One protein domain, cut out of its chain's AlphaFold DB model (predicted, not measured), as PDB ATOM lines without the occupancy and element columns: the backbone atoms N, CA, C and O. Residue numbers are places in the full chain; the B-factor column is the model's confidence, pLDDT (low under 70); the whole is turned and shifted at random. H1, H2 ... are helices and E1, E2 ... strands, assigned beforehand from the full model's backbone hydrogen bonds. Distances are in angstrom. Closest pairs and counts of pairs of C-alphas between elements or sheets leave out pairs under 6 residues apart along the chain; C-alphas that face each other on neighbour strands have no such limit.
ATOM      1  N   ALA A  50     -15.497 -39.312 -40.447       80.31
ATOM      2  CA  ALA A  50     -14.046 -39.268 -40.309       80.31
ATOM      3  C   ALA A  50     -13.499 -40.143 -39.170       80.31
ATOM      4  O   ALA A  50     -12.463 -40.792 -39.343       80.31
ATOM      5  N   LEU A  51     -14.186 -40.208 -38.024       81.69
ATOM      6  CA  LEU A  51     -13.752 -41.026 -36.891       81.69
ATOM      7  C   LEU A  51     -13.878 -42.521 -37.211       81.69
ATOM      8  O   LEU A  51     -12.923 -43.265 -37.006       81.69
ATOM      9  N   ALA A  52     -15.007 -42.946 -37.786       84.06
ATOM     10  CA  ALA A  52     -15.219 -44.341 -38.177       84.06
ATOM     11  C   ALA A  52     -14.200 -44.805 -39.236       84.06
ATOM     12  O   ALA A  52     -13.624 -45.888 -39.120       84.06
ATOM     13  N   GLN A  53     -13.927 -43.959 -40.234       87.06
ATOM     14  CA  GLN A  53     -12.939 -44.240 -41.283       87.06
ATOM     15  C   GLN A  53     -11.516 -44.357 -40.713       87.06
ATOM     16  O   GLN A  53     -10.762 -45.273 -41.048       87.06
ATOM     17  N   THR A  54     -11.165 -43.469 -39.781       88.56
ATOM     18  CA  THR A  54      -9.870 -43.493 -39.090       88.56
ATOM     19  C   THR A  54      -9.700 -44.756 -38.240       88.56
ATOM     20  O   THR A  54      -8.645 -45.394 -38.278       88.56
ATOM     21  N   GLU A  55     -10.739 -45.165 -37.505       88.19
ATOM     22  CA  GLU A  55     -10.730 -46.398 -36.710       88.19
ATOM     23  C   GLU A  55     -10.578 -47.647 -37.584       88.19
ATOM     24  O   GLU A  55      -9.820 -48.553 -37.226       88.19
ATOM     25  N   HIS A  56     -11.237 -47.691 -38.744       90.25
ATOM     26  CA  HIS A  56     -11.118 -48.808 -39.678       90.25
ATOM     27  C   HIS A  56      -9.675 -48.983 -40.183       90.25
ATOM     28  O   HIS A  56      -9.133 -50.094 -40.143       90.25
ATOM     29  N   ILE A  57      -9.001 -47.885 -40.550       91.81
ATOM     30  CA  ILE A  57      -7.576 -47.909 -40.921       91.81
ATOM     31  C   ILE A  57      -6.705 -48.367 -39.740       91.81
ATOM     32  O   ILE A  57      -5.832 -49.223 -39.907       91.81
ATOM     33  N   ALA A  58      -6.937 -47.842 -38.534       91.94
ATOM     34  CA  ALA A  58      -6.174 -48.237 -37.348       91.94
ATOM     35  C   ALA A  58      -6.307 -49.743 -37.057       91.94
ATOM     36  O   ALA A  58      -5.326 -50.420 -36.745       91.94
ATOM     37  N   GLN A  59      -7.514 -50.301 -37.183       91.94
ATOM     38  CA  GLN A  59      -7.761 -51.734 -37.004       91.94
ATOM     39  C   GLN A  59      -7.027 -52.586 -38.046       91.94
ATOM     40  O   GLN A  59      -6.475 -53.631 -37.691       91.94
ATOM     41  N   TYR A  60      -6.980 -52.132 -39.300       92.50
ATOM     42  CA  TYR A  60      -6.231 -52.791 -40.367       92.50
ATOM     43  C   TYR A  60      -4.738 -52.907 -40.019       92.50
ATOM     44  O   TYR A  60      -4.199 -54.014 -39.972       92.50
ATOM     45  N   TYR A  61      -4.083 -51.797 -39.669       91.44
ATOM     46  CA  TYR A  61      -2.660 -51.811 -39.311       91.44
ATOM     47  C   TYR A  61      -2.375 -52.583 -38.017       91.44
ATOM     48  O   TYR A  61      -1.387 -53.313 -37.943       91.44
ATOM     49  N   ASN A  62      -3.261 -52.507 -37.020       90.00
ATOM     50  CA  ASN A  62      -3.147 -53.313 -35.802       90.00
ATOM     51  C   ASN A  62      -3.189 -54.823 -36.092       90.00
ATOM     52  O   ASN A  62      -2.505 -55.601 -35.421       90.00
ATOM     53  N   ARG A  63      -3.987 -55.258 -37.075       90.00
ATOM     54  CA  ARG A  63      -4.041 -56.661 -37.508       90.00
ATOM     55  C   ARG A  63      -2.722 -57.085 -38.152       90.00
ATOM     56  O   ARG A  63      -2.136 -58.068 -37.703       90.00
ATOM     57  N   LEU A  64      -2.210 -56.285 -39.094       86.94
ATOM     58  CA  LEU A  64      -0.913 -56.531 -39.736       86.94
ATOM     59  C   LEU A  64       0.221 -56.643 -38.708       86.94
ATOM     60  O   LEU A  64       1.052 -57.549 -38.783       86.94
ATOM     61  N   GLN A  65       0.242 -55.763 -37.703       85.75
ATOM     62  CA  GLN A  65       1.220 -55.812 -36.611       85.75
ATOM     63  C   GLN A  65       1.153 -57.117 -35.809       85.75
ATOM     64  O   GLN A  65       2.187 -57.716 -35.507       85.75
ATOM     65  N   LYS A  66      -0.056 -57.589 -35.483       86.69
ATOM     66  CA  LYS A  66      -0.256 -58.827 -34.715       86.69
ATOM     67  C   LYS A  66       0.158 -60.081 -35.480       86.69
ATOM     68  O   LYS A  66       0.671 -61.007 -34.856       86.69
ATOM     69  N   GLU A  67      -0.064 -60.129 -36.790       86.00
ATOM     70  CA  GLU A  67       0.217 -61.308 -37.625       86.00
ATOM     71  C   GLU A  67       1.718 -61.564 -37.802       86.00
ATOM     72  O   GLU A  67       2.167 -62.706 -37.790       86.00
ATOM     73  N   SER A  68       2.514 -60.504 -37.873       78.94
ATOM     74  CA  SER A  68       3.957 -60.574 -38.133       78.94
ATOM     75  C   SER A  68       4.805 -61.083 -36.961       78.94
ATOM     76  O   SER A  68       5.954 -61.458 -37.176       78.94
ATOM     77  N   LYS A  69       4.262 -61.103 -35.731       64.75
ATOM     78  CA  LYS A  69       4.776 -61.762 -34.505       64.75
ATOM     79  C   LYS A  69       6.283 -61.693 -34.169       64.75
ATOM     80  O   LYS A  69       6.654 -62.397 -33.234       64.75
ATOM     81  N   ARG A  70       7.116 -60.876 -34.842       63.22
ATOM     82  CA  ARG A  70       8.520 -60.465 -34.545       63.22
ATOM     83  C   ARG A  70       9.308 -60.020 -35.789       63.22
ATOM     84  O   ARG A  70      10.406 -59.501 -35.615       63.22
ATOM     85  N   GLU A  71       8.785 -60.206 -37.000       75.44
ATOM     86  CA  GLU A  71       9.499 -59.818 -38.223       75.44
ATOM     87  C   GLU A  71       9.475 -58.296 -38.467       75.44
ATOM     88  O   GLU A  71       8.483 -57.630 -38.144       75.44
ATOM     89  N   PRO A  72      10.540 -57.711 -39.046       78.25
ATOM     90  CA  PRO A  72      10.523 -56.323 -39.477       78.25
ATOM     91  C   PRO A  72       9.447 -56.104 -40.544       78.25
ATOM     92  O   PRO A  72       9.405 -56.809 -41.551       78.25
ATOM     93  N   GLN A  73       8.576 -55.117 -40.337       85.06
ATOM     94  CA  GLN A  73       7.490 -54.848 -41.273       85.06
ATOM     95  C   GLN A  73       7.853 -53.798 -42.310       85.06
ATOM     96  O   GLN A  73       8.358 -52.723 -41.984       85.06
ATOM     97  N   THR A  74       7.493 -54.103 -43.552       92.50
ATOM     98  CA  THR A  74       7.351 -53.116 -44.617       92.50
ATOM     99  C   THR A  74       5.950 -52.530 -44.554       92.50
ATOM    100  O   THR A  74       4.971 -53.264 -44.688       92.50
ATOM    101  N   ILE A  75       5.843 -51.212 -44.407       93.94
ATOM    102  CA  ILE A  75       4.560 -50.514 -44.529       93.94
ATOM    103  C   ILE A  75       4.444 -49.775 -45.859       93.94
ATOM    104  O   ILE A  75       5.429 -49.527 -46.555       93.94
ATOM    105  N   ARG A  76       3.211 -49.418 -46.196       94.88
ATOM    106  CA  ARG A  76       2.825 -48.593 -47.341       94.88
ATOM    107  C   ARG A  76       1.883 -47.505 -46.847       94.88
ATOM    108  O   ARG A  76       1.298 -47.656 -45.768       94.88
ATOM    109  N   PHE A  77       1.709 -46.455 -47.640       96.44
ATOM    110  CA  PHE A  77       0.537 -45.598 -47.489       96.44
ATOM    111  C   PHE A  77      -0.743 -46.427 -47.655       96.44
ATOM    112  O   PHE A  77      -0.745 -47.473 -48.304       96.44
ATOM    113  N   VAL A  78      -1.841 -45.957 -47.074       94.19
ATOM    114  CA  VAL A  78      -3.172 -46.500 -47.339       94.19
ATOM    115  C   VAL A  78      -3.483 -46.265 -48.812       94.19
ATOM    116  O   VAL A  78      -3.582 -45.118 -49.258       94.19
ATOM    117  N   GLU A  79      -3.612 -47.350 -49.567       89.69
ATOM    118  CA  GLU A  79      -3.948 -47.335 -50.989       89.69
ATOM    119  C   GLU A  79      -5.477 -47.380 -51.165       89.69
ATOM    120  O   GLU A  79      -6.176 -48.087 -50.435       89.69
ATOM    121  N   GLY A  80      -6.011 -46.644 -52.146       84.94
ATOM    122  CA  GLY A  80      -7.455 -46.626 -52.427       84.94
ATOM    123  C   GLY A  80      -8.008 -47.990 -52.851       84.94
ATOM    124  O   GLY A  80      -9.149 -48.318 -52.538       84.94
ATOM    125  N   SER A  81      -7.173 -48.827 -53.472       82.88
ATOM    126  CA  SER A  81      -7.488 -50.205 -53.877       82.88
ATOM    127  C   SER A  81      -7.875 -51.121 -52.711       82.88
ATOM    128  O   SER A  81      -8.573 -52.109 -52.921       82.88
ATOM    129  N   VAL A  82      -7.445 -50.803 -51.484       84.06
ATOM    130  CA  VAL A  82      -7.760 -51.595 -50.286       84.06
ATOM    131  C   VAL A  82      -9.191 -51.325 -49.801       84.06
ATOM    132  O   VAL A  82      -9.742 -52.131 -49.056       84.06
ATOM    133  N   GLY A  83      -9.810 -50.210 -50.215       85.31
ATOM    134  CA  GLY A  83     -11.186 -49.875 -49.838       85.31
ATOM    135  C   GLY A  83     -11.368 -49.628 -48.337       85.31
ATOM    136  O   GLY A  83     -12.428 -49.917 -47.791       85.31
ATOM    137  N   LEU A  84     -10.329 -49.134 -47.647       86.88
ATOM    138  CA  LEU A  84     -10.413 -48.838 -46.209       86.88
ATOM    139  C   LEU A  84     -11.234 -47.586 -45.904       86.88
ATOM    140  O   LEU A  84     -11.661 -47.433 -44.762       86.88
ATOM    141  N   VAL A  85     -11.421 -46.711 -46.897       88.81
ATOM    142  CA  VAL A  85     -12.205 -45.485 -46.767       88.81
ATOM    143  C   VAL A  85     -13.160 -45.268 -47.929       88.81
ATOM    144  O   VAL A  85     -12.859 -45.672 -49.049       88.81
ATOM    145  N   ASP A  86     -14.287 -44.605 -47.655       86.69
ATOM    146  CA  ASP A  86     -15.330 -44.338 -48.655       86.69
ATOM    147  C   ASP A  86     -14.841 -43.442 -49.797       86.69
ATOM    148  O   ASP A  86     -15.176 -43.674 -50.955       86.69
ATOM    149  N   ASP A  87     -14.078 -42.399 -49.464       89.50
ATOM    150  CA  ASP A  87     -13.516 -41.456 -50.425       89.50
ATOM    151  C   ASP A  87     -12.037 -41.227 -50.112       89.50
ATOM    152  O   ASP A  87     -11.669 -40.511 -49.179       89.50
ATOM    153  N   HIS A  88     -11.170 -41.863 -50.898       90.94
ATOM    154  CA  HIS A  88      -9.722 -41.768 -50.715       90.94
ATOM    155  C   HIS A  88      -9.191 -40.350 -50.959       90.94
ATOM    156  O   HIS A  88      -8.189 -39.970 -50.362       90.94
ATOM    157  N   THR A  89      -9.889 -39.525 -51.747       91.00
ATOM    158  CA  THR A  89      -9.460 -38.143 -52.022       91.00
ATOM    159  C   THR A  89      -9.515 -37.249 -50.783       91.00
ATOM    160  O   THR A  89      -8.803 -36.251 -50.712       91.00
ATOM    161  N   LYS A  90     -10.297 -37.641 -49.769       93.25
ATOM    162  CA  LYS A  90     -10.384 -36.962 -48.469       93.25
ATOM    163  C   LYS A  90      -9.351 -37.445 -47.449       93.25
ATOM    164  O   LYS A  90      -9.342 -36.964 -46.314       93.25
ATOM    165  N   LEU A  91      -8.506 -38.414 -47.810       96.06
ATOM    166  CA  LEU A  91      -7.511 -39.003 -46.920       96.06
ATOM    167  C   LEU A  91      -6.134 -38.375 -47.147       96.06
ATOM    168  O   LEU A  91      -5.477 -38.628 -48.153       96.06
ATOM    169  N   SER A  92      -5.654 -37.644 -46.145       97.56
ATOM    170  CA  SER A  92      -4.279 -37.149 -46.090       97.56
ATOM    171  C   SER A  92      -3.410 -38.016 -45.184       97.56
ATOM    172  O   SER A  92      -3.873 -38.509 -44.152       97.56
ATOM    173  N   GLN A  93      -2.143 -38.217 -45.553       98.31
ATOM    174  CA  GLN A  93      -1.252 -39.174 -44.894       98.31
ATOM    175  C   GLN A  93       0.160 -38.616 -44.698       98.31
ATOM    176  O   GLN A  93       0.770 -38.083 -45.622       98.31
ATOM    177  N   ILE A  94       0.714 -38.804 -43.501       98.75
ATOM    178  CA  ILE A  94       2.094 -38.459 -43.154       98.75
ATOM    179  C   ILE A  94       2.814 -39.733 -42.720       98.75
ATOM    180  O   ILE A  94       2.480 -40.321 -41.688       98.75
ATOM    181  N   LEU A  95       3.844 -40.130 -43.469       98.69
ATOM    182  CA  LEU A  95       4.729 -41.230 -43.096       98.69
ATOM    183  C   LEU A  95       6.052 -40.672 -42.568       98.69
ATOM    184  O   LEU A  95       6.761 -39.929 -43.245       98.69
ATOM    185  N   LEU A  96       6.410 -41.047 -41.342       98.75
ATOM    186  CA  LEU A  96       7.698 -40.709 -40.746       98.75
ATOM    187  C   LEU A  96       8.568 -41.960 -40.689       98.75
ATOM    188  O   LEU A  96       8.261 -42.900 -39.956       98.75
ATOM    189  N   LEU A  97       9.682 -41.956 -41.413       98.50
ATOM    190  CA  LEU A  97      10.689 -43.008 -41.365       98.50
ATOM    191  C   LEU A  97      11.879 -42.532 -40.535       98.50
ATOM    192  O   LEU A  97      12.442 -41.463 -40.767       98.50
ATOM    193  N   ARG A  98      12.300 -43.319 -39.548       97.75
ATOM    194  CA  ARG A  98      13.570 -43.060 -38.870       97.75
ATOM    195  C   ARG A  98      14.740 -43.589 -39.698       97.75
ATOM    196  O   ARG A  98      14.656 -44.674 -40.257       97.75
ATOM    197  N   HIS A  99      15.853 -42.861 -39.705       96.31
ATOM    198  CA  HIS A  99      17.086 -43.296 -40.359       96.31
ATOM    199  C   HIS A  99      17.550 -44.702 -39.914       96.31
ATOM    200  O   HIS A  99      17.272 -45.152 -38.793       96.31
ATOM    201  N   GLY A 100      18.295 -45.371 -40.794       94.25
ATOM    202  CA  GLY A 100      18.948 -46.656 -40.559       94.25
ATOM    203  C   GLY A 100      20.102 -46.588 -39.562       94.25
ATOM    204  O   GLY A 100      20.459 -45.518 -39.060       94.25
ATOM    205  N   GLU A 101      20.682 -47.744 -39.251       91.94
ATOM    206  CA  GLU A 101      21.811 -47.816 -38.329       91.94
ATOM    207  C   GLU A 101      23.041 -47.117 -38.925       91.94
ATOM    208  O   GLU A 101      23.477 -47.495 -40.012       91.94
ATOM    209  N   PRO A 102      23.608 -46.099 -38.252       87.25
ATOM    210  CA  PRO A 102      24.782 -45.400 -38.758       87.25
ATOM    211  C   PRO A 102      25.973 -46.336 -38.923       87.25
ATOM    212  O   PRO A 102      26.237 -47.154 -38.040       87.25
ATOM    213  N   ALA A 103      26.713 -46.170 -40.019       84.12
ATOM    214  CA  ALA A 103      27.882 -46.978 -40.353       84.12
ATOM    215  C   ALA A 103      29.115 -46.571 -39.520       84.12
ATOM    216  O   ALA A 103      30.119 -46.096 -40.048       84.12
ATOM    217  N   LEU A 104      29.002 -46.673 -38.192       78.94
ATOM    218  CA  LEU A 104      30.038 -46.265 -37.248       78.94
ATOM    219  C   LEU A 104      30.062 -47.169 -36.013       78.94
ATOM    220  O   LEU A 104      29.061 -47.326 -35.310       78.94
ATOM    221  N   ASP A 105      31.248 -47.681 -35.691       73.31
ATOM    222  CA  ASP A 105      31.482 -48.425 -34.457       73.31
ATOM    223  C   ASP A 105      31.396 -47.516 -33.224       73.31
ATOM    224  O   ASP A 105      32.045 -46.469 -33.131       73.31
ATOM    225  N   VAL A 126      24.459 -44.777 -43.432       91.00
ATOM    226  CA  VAL A 126      23.921 -45.955 -42.736       91.00
ATOM    227  C   VAL A 126      24.384 -47.241 -43.401       91.00
ATOM    228  O   VAL A 126      24.690 -47.243 -44.593       91.00
ATOM    229  N   TYR A 127      24.415 -48.331 -42.638       90.19
ATOM    230  CA  TYR A 127      24.528 -49.664 -43.221       90.19
ATOM    231  C   TYR A 127      23.321 -49.950 -44.115       90.19
ATOM    232  O   TYR A 127      22.212 -49.483 -43.832       90.19
ATOM    233  N   SER A 128      23.531 -50.743 -45.168       89.00
ATOM    234  CA  SER A 128      22.443 -51.226 -46.015       89.00
ATOM    235  C   SER A 128      21.377 -51.909 -45.154       89.00
ATOM    236  O   SER A 128      21.703 -52.843 -44.415       89.00
ATOM    237  N   PRO A 129      20.114 -51.450 -45.209       89.94
ATOM    238  CA  PRO A 129      19.023 -52.110 -44.514       89.94
ATOM    239  C   PRO A 129      18.915 -53.579 -44.932       89.94
ATOM    240  O   PRO A 129      18.913 -53.886 -46.121       89.94
ATOM    241  N   GLY A 130      18.766 -54.486 -43.964       88.94
ATOM    242  CA  GLY A 130      18.482 -55.901 -44.249       88.94
ATOM    243  C   GLY A 130      17.070 -56.149 -44.797       88.94
ATOM    244  O   GLY A 130      16.754 -57.264 -45.192       88.94
ATOM    245  N   TYR A 131      16.215 -55.123 -44.797       91.75
ATOM    246  CA  TYR A 131      14.856 -55.138 -45.332       91.75
ATOM    247  C   TYR A 131      14.435 -53.719 -45.733       91.75
ATOM    248  O   TYR A 131      15.016 -52.733 -45.271       91.75
ATOM    249  N   ILE A 132      13.391 -53.607 -46.556       94.25
ATOM    250  CA  ILE A 132      12.811 -52.322 -46.958       94.25
ATOM    251  C   ILE A 132      11.684 -51.945 -45.980       94.25
ATOM    252  O   ILE A 132      10.660 -52.623 -45.962       94.25
ATOM    253  N   PRO A 133      11.826 -50.889 -45.158       94.69
ATOM    254  CA  PRO A 133      10.834 -50.531 -44.135       94.69
ATOM    255  C   PRO A 133       9.573 -49.871 -44.695       94.69
ATOM    256  O   PRO A 133       8.511 -49.924 -44.079       94.69
ATOM    257  N   VAL A 134       9.690 -49.221 -45.851       96.19
ATOM    258  CA  VAL A 134       8.601 -48.497 -46.504       96.19
ATOM    259  C   VAL A 134       8.674 -48.798 -47.982       96.19
ATOM    260  O   VAL A 134       9.725 -48.614 -48.591       96.19
ATOM    261  N   LYS A 135       7.564 -49.250 -48.557       95.06
ATOM    262  CA  LYS A 135       7.446 -49.458 -49.995       95.06
ATOM    263  C   LYS A 135       6.508 -48.410 -50.572       95.06
ATOM    264  O   LYS A 135       5.410 -48.228 -50.056       95.06
ATOM    265  N   LEU A 136       6.966 -47.753 -51.629       93.81
ATOM    266  CA  LEU A 136       6.180 -46.791 -52.388       93.81
ATOM    267  C   LEU A 136       5.685 -47.430 -53.685       93.81
ATOM    268  O   LEU A 136       6.311 -48.362 -54.208       93.81
ATOM    269  N   LEU A 137       4.562 -46.936 -54.189       89.75
ATOM    270  CA  LEU A 137       4.176 -47.147 -55.584       89.75
ATOM    271  C   LEU A 137       4.968 -46.195 -56.495       89.75
ATOM    272  O   LEU A 137       5.504 -45.183 -56.037       89.75
ATOM    273  N   SER A 138       5.056 -46.519 -57.788       82.56
ATOM    274  CA  SER A 138       5.665 -45.620 -58.775       82.56
ATOM    275  C   SER A 138       4.959 -44.266 -58.761       82.56
ATOM    276  O   SER A 138       3.730 -44.223 -58.735       82.56
ATOM    277  N   ASP A 139       5.741 -43.186 -58.749       83.19
ATOM    278  CA  ASP A 139       5.263 -41.797 -58.782       83.19
ATOM    279  C   ASP A 139       4.280 -41.420 -57.652       83.19
ATOM    280  O   ASP A 139       3.552 -40.435 -57.743       83.19
ATOM    281  N   GLU A 140       4.273 -42.182 -56.549       89.88
ATOM    282  CA  GLU A 140       3.387 -41.941 -55.401       89.88
ATOM    283  C   GLU A 140       3.704 -40.636 -54.658       89.88
ATOM    284  O   GLU A 140       2.831 -40.069 -54.000       89.88
ATOM    285  N   LEU A 141       4.952 -40.173 -54.748       94.19
ATOM    286  CA  LEU A 141       5.438 -38.957 -54.116       94.19
ATOM    287  C   LEU A 141       6.216 -38.114 -55.122       94.19
ATOM    288  O   LEU A 141       7.086 -38.618 -55.828       94.19
ATOM    289  N   GLN A 142       5.967 -36.807 -55.104       93.25
ATOM    290  CA  GLN A 142       6.766 -35.836 -55.858       93.25
ATOM    291  C   GLN A 142       8.063 -35.462 -55.133       93.25
ATOM    292  O   GLN A 142       9.027 -35.025 -55.758       93.25
ATOM    293  N   VAL A 143       8.071 -35.592 -53.803       96.06
ATOM    294  CA  VAL A 143       9.177 -35.205 -52.930       96.06
ATOM    295  C   VAL A 143       9.332 -36.217 -51.800       96.06
ATOM    296  O   VAL A 143       8.355 -36.648 -51.190       96.06
ATOM    297  N   ILE A 144      10.583 -36.546 -51.480       97.62
ATOM    298  CA  ILE A 144      10.963 -37.247 -50.253       97.62
ATOM    299  C   ILE A 144      11.706 -36.253 -49.363       97.62
ATOM    300  O   ILE A 144      12.853 -35.889 -49.637       97.62
ATOM    301  N   HIS A 145      11.068 -35.813 -48.280       98.56
ATOM    302  CA  HIS A 145      11.703 -34.893 -47.340       98.56
ATOM    303  C   HIS A 145      12.746 -35.637 -46.514       98.56
ATOM    304  O   HIS A 145      12.509 -36.745 -46.015       98.56
ATOM    305  N   THR A 146      13.908 -35.021 -46.324       98.38
ATOM    306  CA  THR A 146      14.955 -35.572 -45.463       98.38
ATOM    307  C   THR A 146      15.504 -34.503 -44.533       98.38
ATOM    308  O   THR A 146      15.447 -33.302 -44.785       98.38
ATOM    309  N   SER A 147      16.103 -34.940 -43.434       97.12
ATOM    310  CA  SER A 147      17.034 -34.091 -42.702       97.12
ATOM    311  C   SER A 147      18.289 -33.838 -43.539       97.12
ATOM    312  O   SER A 147      18.684 -34.681 -44.341       97.12
ATOM    313  N   THR A 148      18.977 -32.727 -43.283       95.38
ATOM    314  CA  THR A 148      20.328 -32.467 -43.815       95.38
ATOM    315  C   THR A 148      21.416 -33.398 -43.268       95.38
ATOM    316  O   THR A 148      22.538 -33.380 -43.763       95.38
ATOM    317  N   ILE A 149      21.130 -34.205 -42.242       92.94
ATOM    318  CA  ILE A 149      22.127 -35.095 -41.634       92.94
ATOM    319  C   ILE A 149      22.330 -36.353 -42.495       92.94
ATOM    320  O   ILE A 149      21.354 -37.023 -42.840       92.94
ATOM    321  N   ALA A 150      23.592 -36.724 -42.752       92.75
ATOM    322  CA  ALA A 150      24.002 -37.753 -43.717       92.75
ATOM    323  C   ALA A 150      23.217 -39.070 -43.617       92.75
ATOM    324  O   ALA A 150      22.699 -39.556 -44.617       92.75
ATOM    325  N   ARG A 151      23.039 -39.609 -42.407       94.12
ATOM    326  CA  ARG A 151      22.281 -40.852 -42.176       94.12
ATOM    327  C   ARG A 151      20.823 -40.814 -42.645       94.12
ATOM    328  O   ARG A 151      20.275 -41.847 -43.014       94.12
ATOM    329  N   SER A 152      20.171 -39.653 -42.615       95.88
ATOM    330  CA  SER A 152      18.794 -39.494 -43.097       95.88
ATOM    331  C   SER A 152      18.759 -39.523 -44.628       95.88
ATOM    332  O   SER A 152      18.017 -40.328 -45.188       95.88
ATOM    333  N   ILE A 153      19.647 -38.767 -45.280       95.75
ATOM    334  CA  ILE A 153      19.819 -38.754 -46.744       95.75
ATOM    335  C   ILE A 153      20.190 -40.154 -47.256       95.75
ATOM    336  O   ILE A 153      19.543 -40.694 -48.148       95.75
ATOM    337  N   SER A 154      21.182 -40.804 -46.641       94.69
ATOM    338  CA  SER A 154      21.610 -42.145 -47.051       94.69
ATOM    339  C   SER A 154      20.514 -43.189 -46.855       94.69
ATOM    340  O   SER A 154      20.406 -44.111 -47.653       94.69
ATOM    341  N   THR A 155      19.686 -43.055 -45.809       96.69
ATOM    342  CA  THR A 155      18.531 -43.947 -45.623       96.69
ATOM    343  C   THR A 155      17.518 -43.749 -46.742       96.69
ATOM    344  O   THR A 155      17.063 -44.734 -47.309       96.69
ATOM    345  N   ALA A 156      17.187 -42.503 -47.092       96.62
ATOM    346  CA  ALA A 156      16.259 -42.220 -48.182       96.62
ATOM    347  C   ALA A 156      16.763 -42.799 -49.515       96.62
ATOM    348  O   ALA A 156      16.020 -43.493 -50.205       96.62
ATOM    349  N   ARG A 157      18.055 -42.610 -49.818       94.88
ATOM    350  CA  ARG A 157      18.717 -43.202 -50.988       94.88
ATOM    351  C   ARG A 157      18.581 -44.726 -51.014       94.88
ATOM    352  O   ARG A 157      18.115 -45.271 -52.005       94.88
ATOM    353  N   LEU A 158      18.954 -45.403 -49.928       94.94
ATOM    354  CA  LEU A 158      18.981 -46.870 -49.871       94.94
ATOM    355  C   LEU A 158      17.587 -47.512 -49.850       94.94
ATOM    356  O   LEU A 158      17.440 -48.642 -50.301       94.94
ATOM    357  N   VAL A 159      16.579 -46.825 -49.305       95.62
ATOM    358  CA  VAL A 159      15.214 -47.363 -49.187       95.62
ATOM    359  C   VAL A 159      14.390 -47.105 -50.446       95.62
ATOM    360  O   VAL A 159      13.657 -47.994 -50.870       95.62
ATOM    361  N   PHE A 160      14.498 -45.912 -51.038       94.50
ATOM    362  CA  PHE A 160      13.613 -45.492 -52.130       94.50
ATOM    363  C   PHE A 160      14.282 -45.495 -53.501       94.50
ATOM    364  O   PHE A 160      13.582 -45.579 -54.500       94.50
ATOM    365  N   ASN A 161      15.617 -45.424 -53.566       90.00
ATOM    366  CA  ASN A 161      16.369 -45.354 -54.822       90.00
ATOM    367  C   ASN A 161      15.881 -44.234 -55.773       90.00
ATOM    368  O   ASN A 161      15.863 -44.395 -56.989       90.00
ATOM    369  N   GLN A 162      15.453 -43.104 -55.200       85.69
ATOM    370  CA  GLN A 162      14.911 -41.938 -55.905       85.69
ATOM    371  C   GLN A 162      15.603 -40.665 -55.399       85.69
ATOM    372  O   GLN A 162      15.063 -39.927 -54.578       85.69
ATOM    373  N   GLU A 163      16.851 -40.435 -55.804       85.12
ATOM    374  CA  GLU A 163      17.637 -39.290 -55.316       85.12
ATOM    375  C   GLU A 163      17.128 -37.944 -55.835       85.12
ATOM    376  O   GLU A 163      17.124 -36.964 -55.092       85.12
ATOM    377  N   ASP A 164      16.620 -37.914 -57.065       89.50
ATOM    378  CA  ASP A 164      16.234 -36.680 -57.762       89.50
ATOM    379  C   ASP A 164      15.069 -35.939 -57.090       89.50
ATOM    380  O   ASP A 164      14.907 -34.722 -57.237       89.50
ATOM    381  N   ILE A 165      14.272 -36.650 -56.291       91.38
ATOM    382  CA  ILE A 165      13.135 -36.095 -55.547       91.38
ATOM    383  C   ILE A 165      13.427 -35.898 -54.055       91.38
ATOM    384  O   ILE A 165      12.552 -35.455 -53.312       91.38
ATOM    385  N   GLN A 166      14.648 -36.181 -53.587       94.94
ATOM    386  CA  GLN A 166      15.017 -35.905 -52.198       94.94
ATOM    387  C   GLN A 166      15.174 -34.404 -51.964       94.94
ATOM    388  O   GLN A 166      15.790 -33.687 -52.755       94.94
ATOM    389  N   ARG A 167      14.632 -33.915 -50.848       97.62
ATOM    390  CA  ARG A 167      14.736 -32.510 -50.437       97.62
ATOM    391  C   ARG A 167      15.257 -32.436 -48.998       97.62
ATOM    392  O   ARG A 167      14.473 -32.532 -48.052       97.62
ATOM    393  N   PRO A 168      16.586 -32.318 -48.813       97.38
ATOM    394  CA  PRO A 168      17.177 -32.142 -47.494       97.38
ATOM    395  C   PRO A 168      16.880 -30.755 -46.918       97.38
ATOM    396  O   PRO A 168      17.174 -29.746 -47.553       97.38
ATOM    397  N   ASP A 169      16.376 -30.702 -45.685       98.00
ATOM    398  CA  ASP A 169      16.089 -29.447 -44.984       98.00
ATOM    399  C   ASP A 169      16.578 -29.477 -43.519       98.00
ATOM    400  O   ASP A 169      16.430 -30.459 -42.776       98.00
ATOM    401  N   ALA A 170      17.196 -28.376 -43.087       96.19
ATOM    402  CA  ALA A 170      17.638 -28.157 -41.714       96.19
ATOM    403  C   ALA A 170      16.461 -28.021 -40.733       96.19
ATOM    404  O   ALA A 170      16.641 -28.242 -39.532       96.19
ATOM    405  N   LEU A 171      15.252 -27.723 -41.221       97.75
ATOM    406  CA  LEU A 171      14.004 -27.803 -40.465       97.75
ATOM    407  C   LEU A 171      13.856 -29.175 -39.788       97.75
ATOM    408  O   LEU A 171      13.483 -29.250 -38.612       97.75
ATOM    409  N   PHE A 172      14.277 -30.240 -40.481       98.00
ATOM    410  CA  PHE A 172      14.175 -31.629 -40.034       98.00
ATOM    411  C   PHE A 172      15.441 -32.183 -39.359       98.00
ATOM    412  O   PHE A 172      15.574 -33.397 -39.184       98.00
ATOM    413  N   ARG A 173      16.405 -31.342 -38.956       94.56
ATOM    414  CA  ARG A 173      17.568 -31.821 -38.180       94.56
ATOM    415  C   ARG A 173      17.168 -32.359 -36.806       94.56
ATOM    416  O   ARG A 173      16.212 -31.882 -36.190       94.56
ATOM    417  N   GLU A 174      17.909 -33.345 -36.308       93.38
ATOM    418  CA  GLU A 174      17.688 -33.880 -34.960       93.38
ATOM    419  C   GLU A 174      17.913 -32.800 -33.893       93.38
ATOM    420  O   GLU A 174      18.568 -31.782 -34.115       93.38
ATOM    421  N   PHE A 212      16.717 -26.259 -26.083       87.31
ATOM    422  CA  PHE A 212      15.579 -27.178 -26.128       87.31
ATOM    423  C   PHE A 212      14.246 -26.504 -26.498       87.31
ATOM    424  O   PHE A 212      13.427 -27.098 -27.202       87.31
ATOM    425  N   SER A 213      14.027 -25.262 -26.057       88.31
ATOM    426  CA  SER A 213      12.831 -24.487 -26.417       88.31
ATOM    427  C   SER A 213      12.806 -24.149 -27.912       88.31
ATOM    428  O   SER A 213      11.798 -24.374 -28.580       88.31
ATOM    429  N   GLN A 214      13.940 -23.703 -28.460       91.88
ATOM    430  CA  GLN A 214      14.080 -23.427 -29.893       91.88
ATOM    431  C   GLN A 214      13.902 -24.703 -30.729       91.88
ATOM    432  O   GLN A 214      13.145 -24.689 -31.694       91.88
ATOM    433  N   ALA A 215      14.483 -25.830 -30.304       92.62
ATOM    434  CA  ALA A 215      14.311 -27.118 -30.979       92.62
ATOM    435  C   ALA A 215      12.845 -27.578 -30.993       92.62
ATOM    436  O   ALA A 215      12.355 -28.070 -32.007       92.62
ATOM    437  N   LYS A 216      12.106 -27.368 -29.895       94.50
ATOM    438  CA  LYS A 216      10.655 -27.608 -29.847       94.50
ATOM    439  C   LYS A 216       9.880 -26.694 -30.793       94.50
ATOM    440  O   LYS A 216       8.977 -27.170 -31.474       94.50
ATOM    441  N   ALA A 217      10.209 -25.404 -30.834       96.38
ATOM    442  CA  ALA A 217       9.570 -24.453 -31.740       96.38
ATOM    443  C   ALA A 217       9.817 -24.827 -33.212       96.38
ATOM    444  O   ALA A 217       8.884 -24.829 -34.019       96.38
ATOM    445  N   ARG A 218      11.040 -25.248 -33.541       97.81
ATOM    446  CA  ARG A 218      11.387 -25.770 -34.863       97.81
ATOM    447  C   ARG A 218      10.636 -27.058 -35.185       97.81
ATOM    448  O   ARG A 218      10.023 -27.137 -36.238       97.81
ATOM    449  N   ALA A 219      10.597 -28.029 -34.272       98.06
ATOM    450  CA  ALA A 219       9.840 -29.266 -34.470       98.06
ATOM    451  C   ALA A 219       8.330 -29.014 -34.642       98.06
ATOM    452  O   ALA A 219       7.676 -29.707 -35.415       98.06
ATOM    453  N   LYS A 220       7.770 -27.997 -33.972       98.38
ATOM    454  CA  LYS A 220       6.385 -27.559 -34.204       98.38
ATOM    455  C   LYS A 220       6.208 -26.984 -35.612       98.38
ATOM    456  O   LYS A 220       5.236 -27.314 -36.276       98.38
ATOM    457  N   SER A 221       7.150 -26.160 -36.066       98.56
ATOM    458  CA  SER A 221       7.132 -25.592 -37.421       98.56
ATOM    459  C   SER A 221       7.266 -26.683 -38.489       98.56
ATOM    460  O   SER A 221       6.541 -26.668 -39.473       98.56
ATOM    461  N   ALA A 222       8.113 -27.686 -38.244       98.56
ATOM    462  CA  ALA A 222       8.261 -28.864 -39.093       98.56
ATOM    463  C   ALA A 222       6.964 -29.685 -39.183       98.56
ATOM    464  O   ALA A 222       6.594 -30.121 -40.265       98.56
ATOM    465  N   ALA A 223       6.242 -29.859 -38.070       98.75
ATOM    466  CA  ALA A 223       4.944 -30.535 -38.080       98.75
ATOM    467  C   ALA A 223       3.903 -29.772 -38.913       98.75
ATOM    468  O   ALA A 223       3.195 -30.391 -39.694       98.75
ATOM    469  N   LEU A 224       3.851 -28.441 -38.787       98.62
ATOM    470  CA  LEU A 224       2.961 -27.599 -39.595       98.62
ATOM    471  C   LEU A 224       3.311 -27.647 -41.086       98.62
ATOM    472  O   LEU A 224       2.416 -27.649 -41.923       98.62
ATOM    473  N   PHE A 225       4.604 -27.702 -41.416       98.75
ATOM    474  CA  PHE A 225       5.059 -27.882 -42.791       98.75
ATOM    475  C   PHE A 225       4.576 -29.220 -43.369       98.75
ATOM    476  O   PHE A 225       3.967 -29.226 -44.432       98.75
ATOM    477  N   LEU A 226       4.799 -30.333 -42.656       98.69
ATOM    478  CA  LEU A 226       4.372 -31.664 -43.113       98.69
ATOM    479  C   LEU A 226       2.852 -31.771 -43.224       98.69
ATOM    480  O   LEU A 226       2.352 -32.394 -44.149       98.69
ATOM    481  N   GLU A 227       2.121 -31.165 -42.289       98.25
ATOM    482  CA  GLU A 227       0.667 -31.072 -42.368       98.25
ATOM    483  C   GLU A 227       0.240 -30.352 -43.644       98.25
ATOM    484  O   GLU A 227      -0.531 -30.911 -44.413       98.25
ATOM    485  N   LYS A 228       0.773 -29.155 -43.909       98.31
ATOM    486  CA  LYS A 228       0.450 -28.409 -45.128       98.31
ATOM    487  C   LYS A 228       0.746 -29.234 -46.386       98.31
ATOM    488  O   LYS A 228      -0.126 -29.371 -47.235       98.31
ATOM    489  N   ASP A 229       1.941 -29.812 -46.466       98.31
ATOM    490  CA  ASP A 229       2.381 -30.620 -47.606       98.31
ATOM    491  C   ASP A 229       1.481 -31.846 -47.832       98.31
ATOM    492  O   ASP A 229       1.098 -32.143 -48.960       98.31
ATOM    493  N   ALA A 230       1.079 -32.531 -46.757       97.62
ATOM    494  CA  ALA A 230       0.184 -33.680 -46.842       97.62
ATOM    495  C   ALA A 230      -1.246 -33.305 -47.243       97.62
ATOM    496  O   ALA A 230      -1.905 -34.107 -47.891       97.62
ATOM    497  N   LEU A 231      -1.734 -32.124 -46.861       96.38
ATOM    498  CA  LEU A 231      -3.067 -31.654 -47.251       96.38
ATOM    499  C   LEU A 231      -3.117 -31.192 -48.704       96.38
ATOM    500  O   LEU A 231      -4.124 -31.384 -49.373       96.38
ATOM    501  N   GLU A 232      -2.032 -30.596 -49.195       95.81
ATOM    502  CA  GLU A 232      -1.931 -30.154 -50.588       95.81
ATOM    503  C   GLU A 232      -1.730 -31.341 -51.544       95.81
ATOM    504  O   GLU A 232      -2.297 -31.348 -52.635       95.81
ATOM    505  N   ASN A 233      -0.968 -32.359 -51.129       95.62
ATOM    506  CA  ASN A 233      -0.554 -33.468 -51.998       95.62
ATOM    507  C   ASN A 233      -1.188 -34.829 -51.646       95.62
ATOM    508  O   ASN A 233      -0.904 -35.834 -52.297       95.62
ATOM    509  N   GLY A 234      -1.989 -34.912 -50.581       96.06
ATOM    510  CA  GLY A 234      -2.577 -36.147 -50.041       96.06
ATOM    511  C   GLY A 234      -1.590 -37.057 -49.291       96.06
ATOM    512  O   GLY A 234      -1.968 -37.740 -48.338       96.06
ATOM    513  N   LYS A 235      -0.308 -37.085 -49.671       97.69
ATOM    514  CA  LYS A 235       0.736 -37.898 -49.025       97.69
ATOM    515  C   LYS A 235       2.013 -37.091 -48.834       97.69
ATOM    516  O   LYS A 235       2.458 -36.401 -49.742       97.69
ATOM    517  N   THR A 236       2.649 -37.251 -47.678       98.19
ATOM    518  CA  THR A 236       4.010 -36.762 -47.434       98.19
ATOM    519  C   THR A 236       4.838 -37.806 -46.696       98.19
ATOM    520  O   THR A 236       4.327 -38.604 -45.898       98.19
ATOM    521  N   LEU A 237       6.140 -37.792 -46.953       98.62
ATOM    522  CA  LEU A 237       7.114 -38.697 -46.365       98.62
ATOM    523  C   LEU A 237       8.303 -37.898 -45.847       98.62
ATOM    524  O   LEU A 237       8.919 -37.132 -46.588       98.62
ATOM    525  N   LEU A 238       8.675 -38.152 -44.594       98.75
ATOM    526  CA  LEU A 238       9.890 -37.617 -43.997       98.75
ATOM    527  C   LEU A 238      10.795 -38.745 -43.503       98.75
ATOM    528  O   LEU A 238      10.425 -39.505 -42.606       98.75
ATOM    529  N   VAL A 239      12.034 -38.774 -43.994       98.56
ATOM    530  CA  VAL A 239      13.115 -39.569 -43.402       98.56
ATOM    531  C   VAL A 239      13.866 -38.711 -42.390       98.56
ATOM    532  O   VAL A 239      14.573 -37.779 -42.762       98.56
ATOM    533  N   SER A 240      13.758 -39.000 -41.093       96.94
ATOM    534  CA  SER A 240      14.438 -38.212 -40.058       96.94
ATOM    535  C   SER A 240      14.899 -39.035 -38.845       96.94
ATOM    536  O   SER A 240      15.469 -40.118 -38.994       96.94
ATOM    537  N   HIS A 241      14.750 -38.504 -37.633       96.69
ATOM    538  CA  HIS A 241      15.415 -38.954 -36.418       96.69
ATOM    539  C   HIS A 241      14.422 -39.236 -35.295       96.69
ATOM    540  O   HIS A 241      13.266 -38.823 -35.330       96.69
ATOM    541  N   GLY A 242      14.874 -39.960 -34.273       94.62
ATOM    542  CA  GLY A 242      13.993 -40.473 -33.228       94.62
ATOM    543  C   GLY A 242      13.330 -39.388 -32.378       94.62
ATOM    544  O   GLY A 242      12.123 -39.461 -32.146       94.62
ATOM    545  N   LEU A 243      14.089 -38.396 -31.893       93.75
ATOM    546  CA  LEU A 243      13.506 -37.380 -31.012       93.75
ATOM    547  C   LEU A 243      12.668 -36.376 -31.808       93.75
ATOM    548  O   LEU A 243      11.581 -36.022 -31.353       93.75
ATOM    549  N   LEU A 244      13.115 -35.988 -33.003       97.44
ATOM    550  CA  LEU A 244      12.296 -35.199 -33.918       97.44
ATOM    551  C   LEU A 244      10.959 -35.890 -34.226       97.44
ATOM    552  O   LEU A 244       9.922 -35.288 -33.960       97.44
ATOM    553  N   ASN A 245      10.958 -37.151 -34.679       98.31
ATOM    554  CA  ASN A 245       9.722 -37.888 -34.980       98.31
ATOM    555  C   ASN A 245       8.771 -37.938 -33.778       98.31
ATOM    556  O   ASN A 245       7.572 -37.735 -33.937       98.31
ATOM    557  N   HIS A 246       9.293 -38.130 -32.562       97.19
ATOM    558  CA  HIS A 246       8.472 -38.082 -31.349       97.19
ATOM    559  C   HIS A 246       7.734 -36.741 -31.189       97.19
ATOM    560  O   HIS A 246       6.548 -36.719 -30.852       97.19
ATOM    561  N   TYR A 247       8.418 -35.619 -31.427       97.94
ATOM    562  CA  TYR A 247       7.795 -34.297 -31.356       97.94
ATOM    563  C   TYR A 247       6.859 -34.019 -32.534       97.94
ATOM    564  O   TYR A 247       5.810 -33.422 -32.308       97.94
ATOM    565  N   LEU A 248       7.189 -34.479 -33.743       98.69
ATOM    566  CA  LEU A 248       6.314 -34.369 -34.911       98.69
ATOM    567  C   LEU A 248       4.977 -35.056 -34.650       98.69
ATOM    568  O   LEU A 248       3.951 -34.387 -34.687       98.69
ATOM    569  N   VAL A 249       4.989 -36.335 -34.254       98.56
ATOM    570  CA  VAL A 249       3.772 -37.076 -33.877       98.56
ATOM    571  C   VAL A 249       2.986 -36.313 -32.814       98.56
ATOM    572  O   VAL A 249       1.787 -36.095 -32.949       98.56
ATOM    573  N   LYS A 250       3.661 -35.840 -31.760       98.12
ATOM    574  CA  LYS A 250       3.008 -35.085 -30.685       98.12
ATOM    575  C   LYS A 250       2.315 -33.813 -31.179       98.12
ATOM    576  O   LYS A 250       1.264 -33.468 -30.642       98.12
ATOM    577  N   TYR A 251       2.923 -33.068 -32.100       98.50
ATOM    578  CA  TYR A 251       2.348 -31.827 -32.616       98.50
ATOM    579  C   TYR A 251       1.260 -32.089 -33.658       98.50
ATOM    580  O   TYR A 251       0.210 -31.467 -33.565       98.50
ATOM    581  N   LEU A 252       1.452 -33.062 -34.548       98.50
ATOM    582  CA  LEU A 252       0.442 -33.488 -35.518       98.50
ATOM    583  C   LEU A 252      -0.831 -33.979 -34.816       98.50
ATOM    584  O   LEU A 252      -1.921 -33.513 -35.130       98.50
ATOM    585  N   LYS A 253      -0.707 -34.801 -33.764       97.31
ATOM    586  CA  LYS A 253      -1.863 -35.240 -32.958       97.31
ATOM    587  C   LYS A 253      -2.622 -34.092 -32.297       97.31
ATOM    588  O   LYS A 253      -3.824 -34.175 -32.085       97.31
ATOM    589  N   LYS A 254      -1.939 -32.993 -31.963       95.50
ATOM    590  CA  LYS A 254      -2.612 -31.788 -31.448       95.50
ATOM    591  C   LYS A 254      -3.393 -31.038 -32.524       95.50
ATOM    592  O   LYS A 254      -4.290 -30.284 -32.163       95.50
ATOM    593  N   ASN A 255      -3.058 -31.254 -33.790       93.75
ATOM    594  CA  ASN A 255      -3.715 -30.669 -34.953       93.75
ATOM    595  C   ASN A 255      -4.724 -31.645 -35.597       93.75
ATOM    596  O   ASN A 255      -5.093 -31.473 -36.752       93.75
ATOM    597  N   GLY A 256      -5.176 -32.670 -34.864       92.81
ATOM    598  CA  GLY A 256      -6.234 -33.579 -35.322       92.81
ATOM    599  C   GLY A 256      -5.773 -34.712 -36.240       92.81
ATOM    600  O   GLY A 256      -6.609 -35.353 -36.864       92.81
ATOM    601  N   TRP A 257      -4.466 -34.965 -36.334       96.56
ATOM    602  CA  TRP A 257      -3.945 -36.156 -37.006       96.56
ATOM    603  C   TRP A 257      -3.982 -37.366 -36.078       96.56
ATOM    604  O   TRP A 257      -3.622 -37.261 -34.906       96.56
ATOM    605  N   GLU A 258      -4.304 -38.536 -36.615       96.19
ATOM    606  CA  GLU A 258      -4.329 -39.779 -35.849       96.19
ATOM    607  C   GLU A 258      -3.209 -40.720 -36.276       96.19
ATOM    608  O   GLU A 258      -2.987 -40.960 -37.459       96.19
ATOM    609  N   GLU A 259      -2.474 -41.247 -35.295       96.62
ATOM    610  CA  GLU A 259      -1.412 -42.233 -35.522       96.62
ATOM    611  C   GLU A 259      -2.041 -43.624 -35.640       96.62
ATOM    612  O   GLU A 259      -2.517 -44.174 -34.649       96.62
ATOM    613  N   VAL A 260      -2.035 -44.181 -36.851       95.81
ATOM    614  CA  VAL A 260      -2.636 -45.488 -37.168       95.81
ATOM    615  C   VAL A 260      -1.614 -46.619 -37.226       95.81
ATOM    616  O   VAL A 260      -1.992 -47.786 -37.193       95.81
ATOM    617  N   TYR A 261      -0.320 -46.289 -37.279       95.75
ATOM    618  CA  TYR A 261       0.763 -47.268 -37.205       95.75
ATOM    619  C   TYR A 261       1.943 -46.750 -36.377       95.75
ATOM    620  O   TYR A 261       2.457 -45.654 -36.619       95.75
ATOM    621  N   ASP A 262       2.422 -47.593 -35.456       94.81
ATOM    622  CA  ASP A 262       3.639 -47.395 -34.666       94.81
ATOM    623  C   ASP A 262       4.596 -48.590 -34.820       94.81
ATOM    624  O   ASP A 262       4.394 -49.635 -34.205       94.81
ATOM    625  N   GLY A 263       5.662 -48.421 -35.608       93.38
ATOM    626  CA  GLY A 263       6.745 -49.398 -35.788       93.38
ATOM    627  C   GLY A 263       7.817 -49.360 -34.688       93.38
ATOM    628  O   GLY A 263       8.913 -49.898 -34.851       93.38
ATOM    629  N   GLY A 264       7.560 -48.677 -33.573       92.06
ATOM    630  CA  GLY A 264       8.428 -48.618 -32.405       92.06
ATOM    631  C   GLY A 264       9.474 -47.501 -32.445       92.06
ATOM    632  O   GLY A 264       9.263 -46.405 -32.962       92.06
ATOM    633  N   LYS A 265      10.620 -47.755 -31.799       90.06
ATOM    634  CA  LYS A 265      11.680 -46.756 -31.542       90.06
ATOM    635  C   LYS A 265      13.057 -47.182 -32.061       90.06
ATOM    636  O   LYS A 265      14.057 -46.580 -31.669       90.06
ATOM    637  N   GLY A 266      13.134 -48.244 -32.857       91.75
ATOM    638  CA  GLY A 266      14.385 -48.748 -33.429       91.75
ATOM    639  C   GLY A 266      14.908 -47.880 -34.574       91.75
ATOM    640  O   GLY A 266      14.330 -46.845 -34.898       91.75
ATOM    641  N   TYR A 267      16.013 -48.291 -35.192       94.19
ATOM    642  CA  TYR A 267      16.349 -47.791 -36.526       94.19
ATOM    643  C   TYR A 267      15.317 -48.281 -37.534       94.19
ATOM    644  O   TYR A 267      14.702 -49.324 -37.319       94.19
ATOM    645  N   LEU A 268      15.117 -47.510 -38.603       96.44
ATOM    646  CA  LEU A 268      14.116 -47.791 -39.635       96.44
ATOM    647  C   LEU A 268      12.664 -47.824 -39.136       96.44
ATOM    648  O   LEU A 268      11.785 -48.069 -39.947       96.44
ATOM    649  N   SER A 269      12.384 -47.537 -37.856       95.62
ATOM    650  CA  SER A 269      11.020 -47.517 -37.315       95.62
ATOM    651  C   SER A 269      10.151 -46.515 -38.065       95.62
ATOM    652  O   SER A 269      10.577 -45.368 -38.266       95.62
ATOM    653  N   GLN A 270       8.931 -46.920 -38.397       96.81
ATOM    654  CA  GLN A 270       7.997 -46.101 -39.156       96.81
ATOM    655  C   GLN A 270       6.839 -45.632 -38.275       96.81
ATOM    656  O   GLN A 270       6.422 -46.332 -37.354       96.81
ATOM    657  N   LYS A 271       6.309 -44.450 -38.571       97.88
ATOM    658  CA  LYS A 271       5.042 -43.950 -38.036       97.88
ATOM    659  C   LYS A 271       4.154 -43.568 -39.206       97.88
ATOM    660  O   LYS A 271       4.636 -42.878 -40.101       97.88
ATOM    661  N   LEU A 272       2.890 -43.973 -39.179       98.31
ATOM    662  CA  LEU A 272       1.893 -43.501 -40.137       98.31
ATOM    663  C   LEU A 272       0.826 -42.720 -39.386       98.31
ATOM    664  O   LEU A 272       0.211 -43.241 -38.451       98.31
ATOM    665  N   LEU A 273       0.628 -41.477 -39.805       98.44
ATOM    666  CA  LEU A 273      -0.447 -40.623 -39.336       98.44
ATOM    667  C   LEU A 273      -1.377 -40.306 -40.493       98.44
ATOM    668  O   LEU A 273      -0.921 -40.132 -41.621       98.44
ATOM    669  N   ILE A 274      -2.663 -40.195 -40.196       97.62
ATOM    670  CA  ILE A 274      -3.680 -39.850 -41.181       97.62
ATOM    671  C   ILE A 274      -4.581 -38.729 -40.683       97.62
ATOM    672  O   ILE A 274      -4.712 -38.503 -39.476       97.62
ATOM    673  N   ARG A 275      -5.232 -38.066 -41.631       95.19
ATOM    674  CA  ARG A 275      -6.375 -37.196 -41.393       95.19
ATOM    675  C   ARG A 275      -7.406 -37.446 -42.484       95.19
ATOM    676  O   ARG A 275      -7.057 -37.431 -43.660       95.19
ATOM    677  N   TYR A 276      -8.645 -37.696 -42.081       93.00
ATOM    678  CA  TYR A 276      -9.774 -37.853 -42.991       93.00
ATOM    679  C   TYR A 276     -10.696 -36.642 -42.844       93.00
ATOM    680  O   TYR A 276     -11.077 -36.305 -41.723       93.00
ATOM    681  N   GLU A 277     -11.020 -35.977 -43.948       87.50
ATOM    682  CA  GLU A 277     -11.929 -34.826 -43.949       87.50
ATOM    683  C   GLU A 277     -13.380 -35.288 -44.170       87.50
ATOM    684  O   GLU A 277     -13.635 -36.190 -44.969       87.50
TER     685      GLU A 277
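This is residues 50 to 105, 126 to 174 and 212 to 277 of the 278 residues of the protein "Histidine phosphatase family protein" of Fulvivirga sp. M361 (UniProt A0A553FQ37). A twisted wall of six strands, E3 E2 E4 E1 E6 E5, is covered on both faces by helices, giving three layers. H3 and H4 cross steeply on one face; on the other, H2 covers E2 and E4 and H1 lies well away from it over E6 and E5, with parts of the unnamed stretches 68 to 90 and 126 to 143 running between these two helices. The printed part has 171 residues, with four named helices and six named strands in the order H1 E1 E2 H2 E3 H3 E4 H4 E5 E6, and the class is mixed, helices and strands. The sheet is mixed: E3, E2, E4 and E1 are parallel neighbours in turn, and E6 is antiparallel to both E1 and E5. The whole is compact, with a radius of gyration of the C-alphas of 15.2 A and spans of 46 by 36 by 29 A.

Begin with H1, residues 50 to 67, which is on the sheet at a height over the sheet of 9.0 A, over E6, residues 270 to 276, and E5, residues 258 to 262. Its closest C-alphas to E5 are those of Ala 58 and Val 260, 4.5 A apart. Next look at E1, residues 91 to 98, an inner strand antiparallel to E6, where N 94 and O 273 are 2.8 A apart, within hydrogen-bond range. After the first cut, E2, residues 144 to 147, H2, residues 150 to 160, and E3, residues 166 to 169, form a strand-helix-strand unit, two parallel neighbour strands with a helix between them along the chain; its crossover is right-handed. Find N 167 and O 144 at 2.9 A between E3, an edge strand, and E2. H2 is on the same face as H1, though the two are apart; the closest C-alphas of H2 and E2 are those of Thr 146 and Ile 153, 6.0 A apart. After the second cut comes H3, residues 212 to 233, on the opposite face from H1 and over E4, residues 235 to 240. It runs along the strands, at 8 degrees to E4 on the local plane, but only just does not stand up from the sheet, its line rising 37 degrees out of that plane. E4 is parallel to E2, with N 239 and O 145 at 2.9 A, and to E1, with N 97 and O 238 at 2.8 A. H4, residues 242 to 254, is over E1 and E6 and touches H3 at a steep tilt of 63 degrees, the same way; their closest C-alphas, those of Ala 223 and Leu 248, are 5.2 A apart. E4, H4 and E5 form a split strand-helix-strand unit, its two strands running the same way with E1 and E6 between them; this crossover too is right-handed. E5 and E6 are a hairpin, with N 258 and O 274 at 2.9 A. In H1, H2, H3 and H4 every O i to N i+4 pair is within hydrogen-bond range.

Find C-alpha 50 at (-14.046, -39.268, -40.309); from there H1 runs 26.4 A to C-alpha 67. E1, residues 91 to 98, the longest strand, spans 22.9 A, and H2, residues 150 to 160, spans 15.4 A. C-alpha 212, at (15.579, -27.178, -26.128), begins H3, the longest helix, at 31.1 A. E4 covers 16.4 A, H4 18.8 A, and E6 20.0 A, ending at C-alpha 276, (-9.774, -37.853, -42.991).

The C-alphas of Asp 86 and Asp 105, the two farthest apart, are 49.1 A apart. Residues 106 to 125 and 175 to 211 are not printed; the gaps between C-alphas are 11.5 A and 11.3 A. The link from H1 to E1 is long, and residues 66 to 71 stand free. Mean pLDDT of the printed part is 92.8, with residues 69 to 70 under 70.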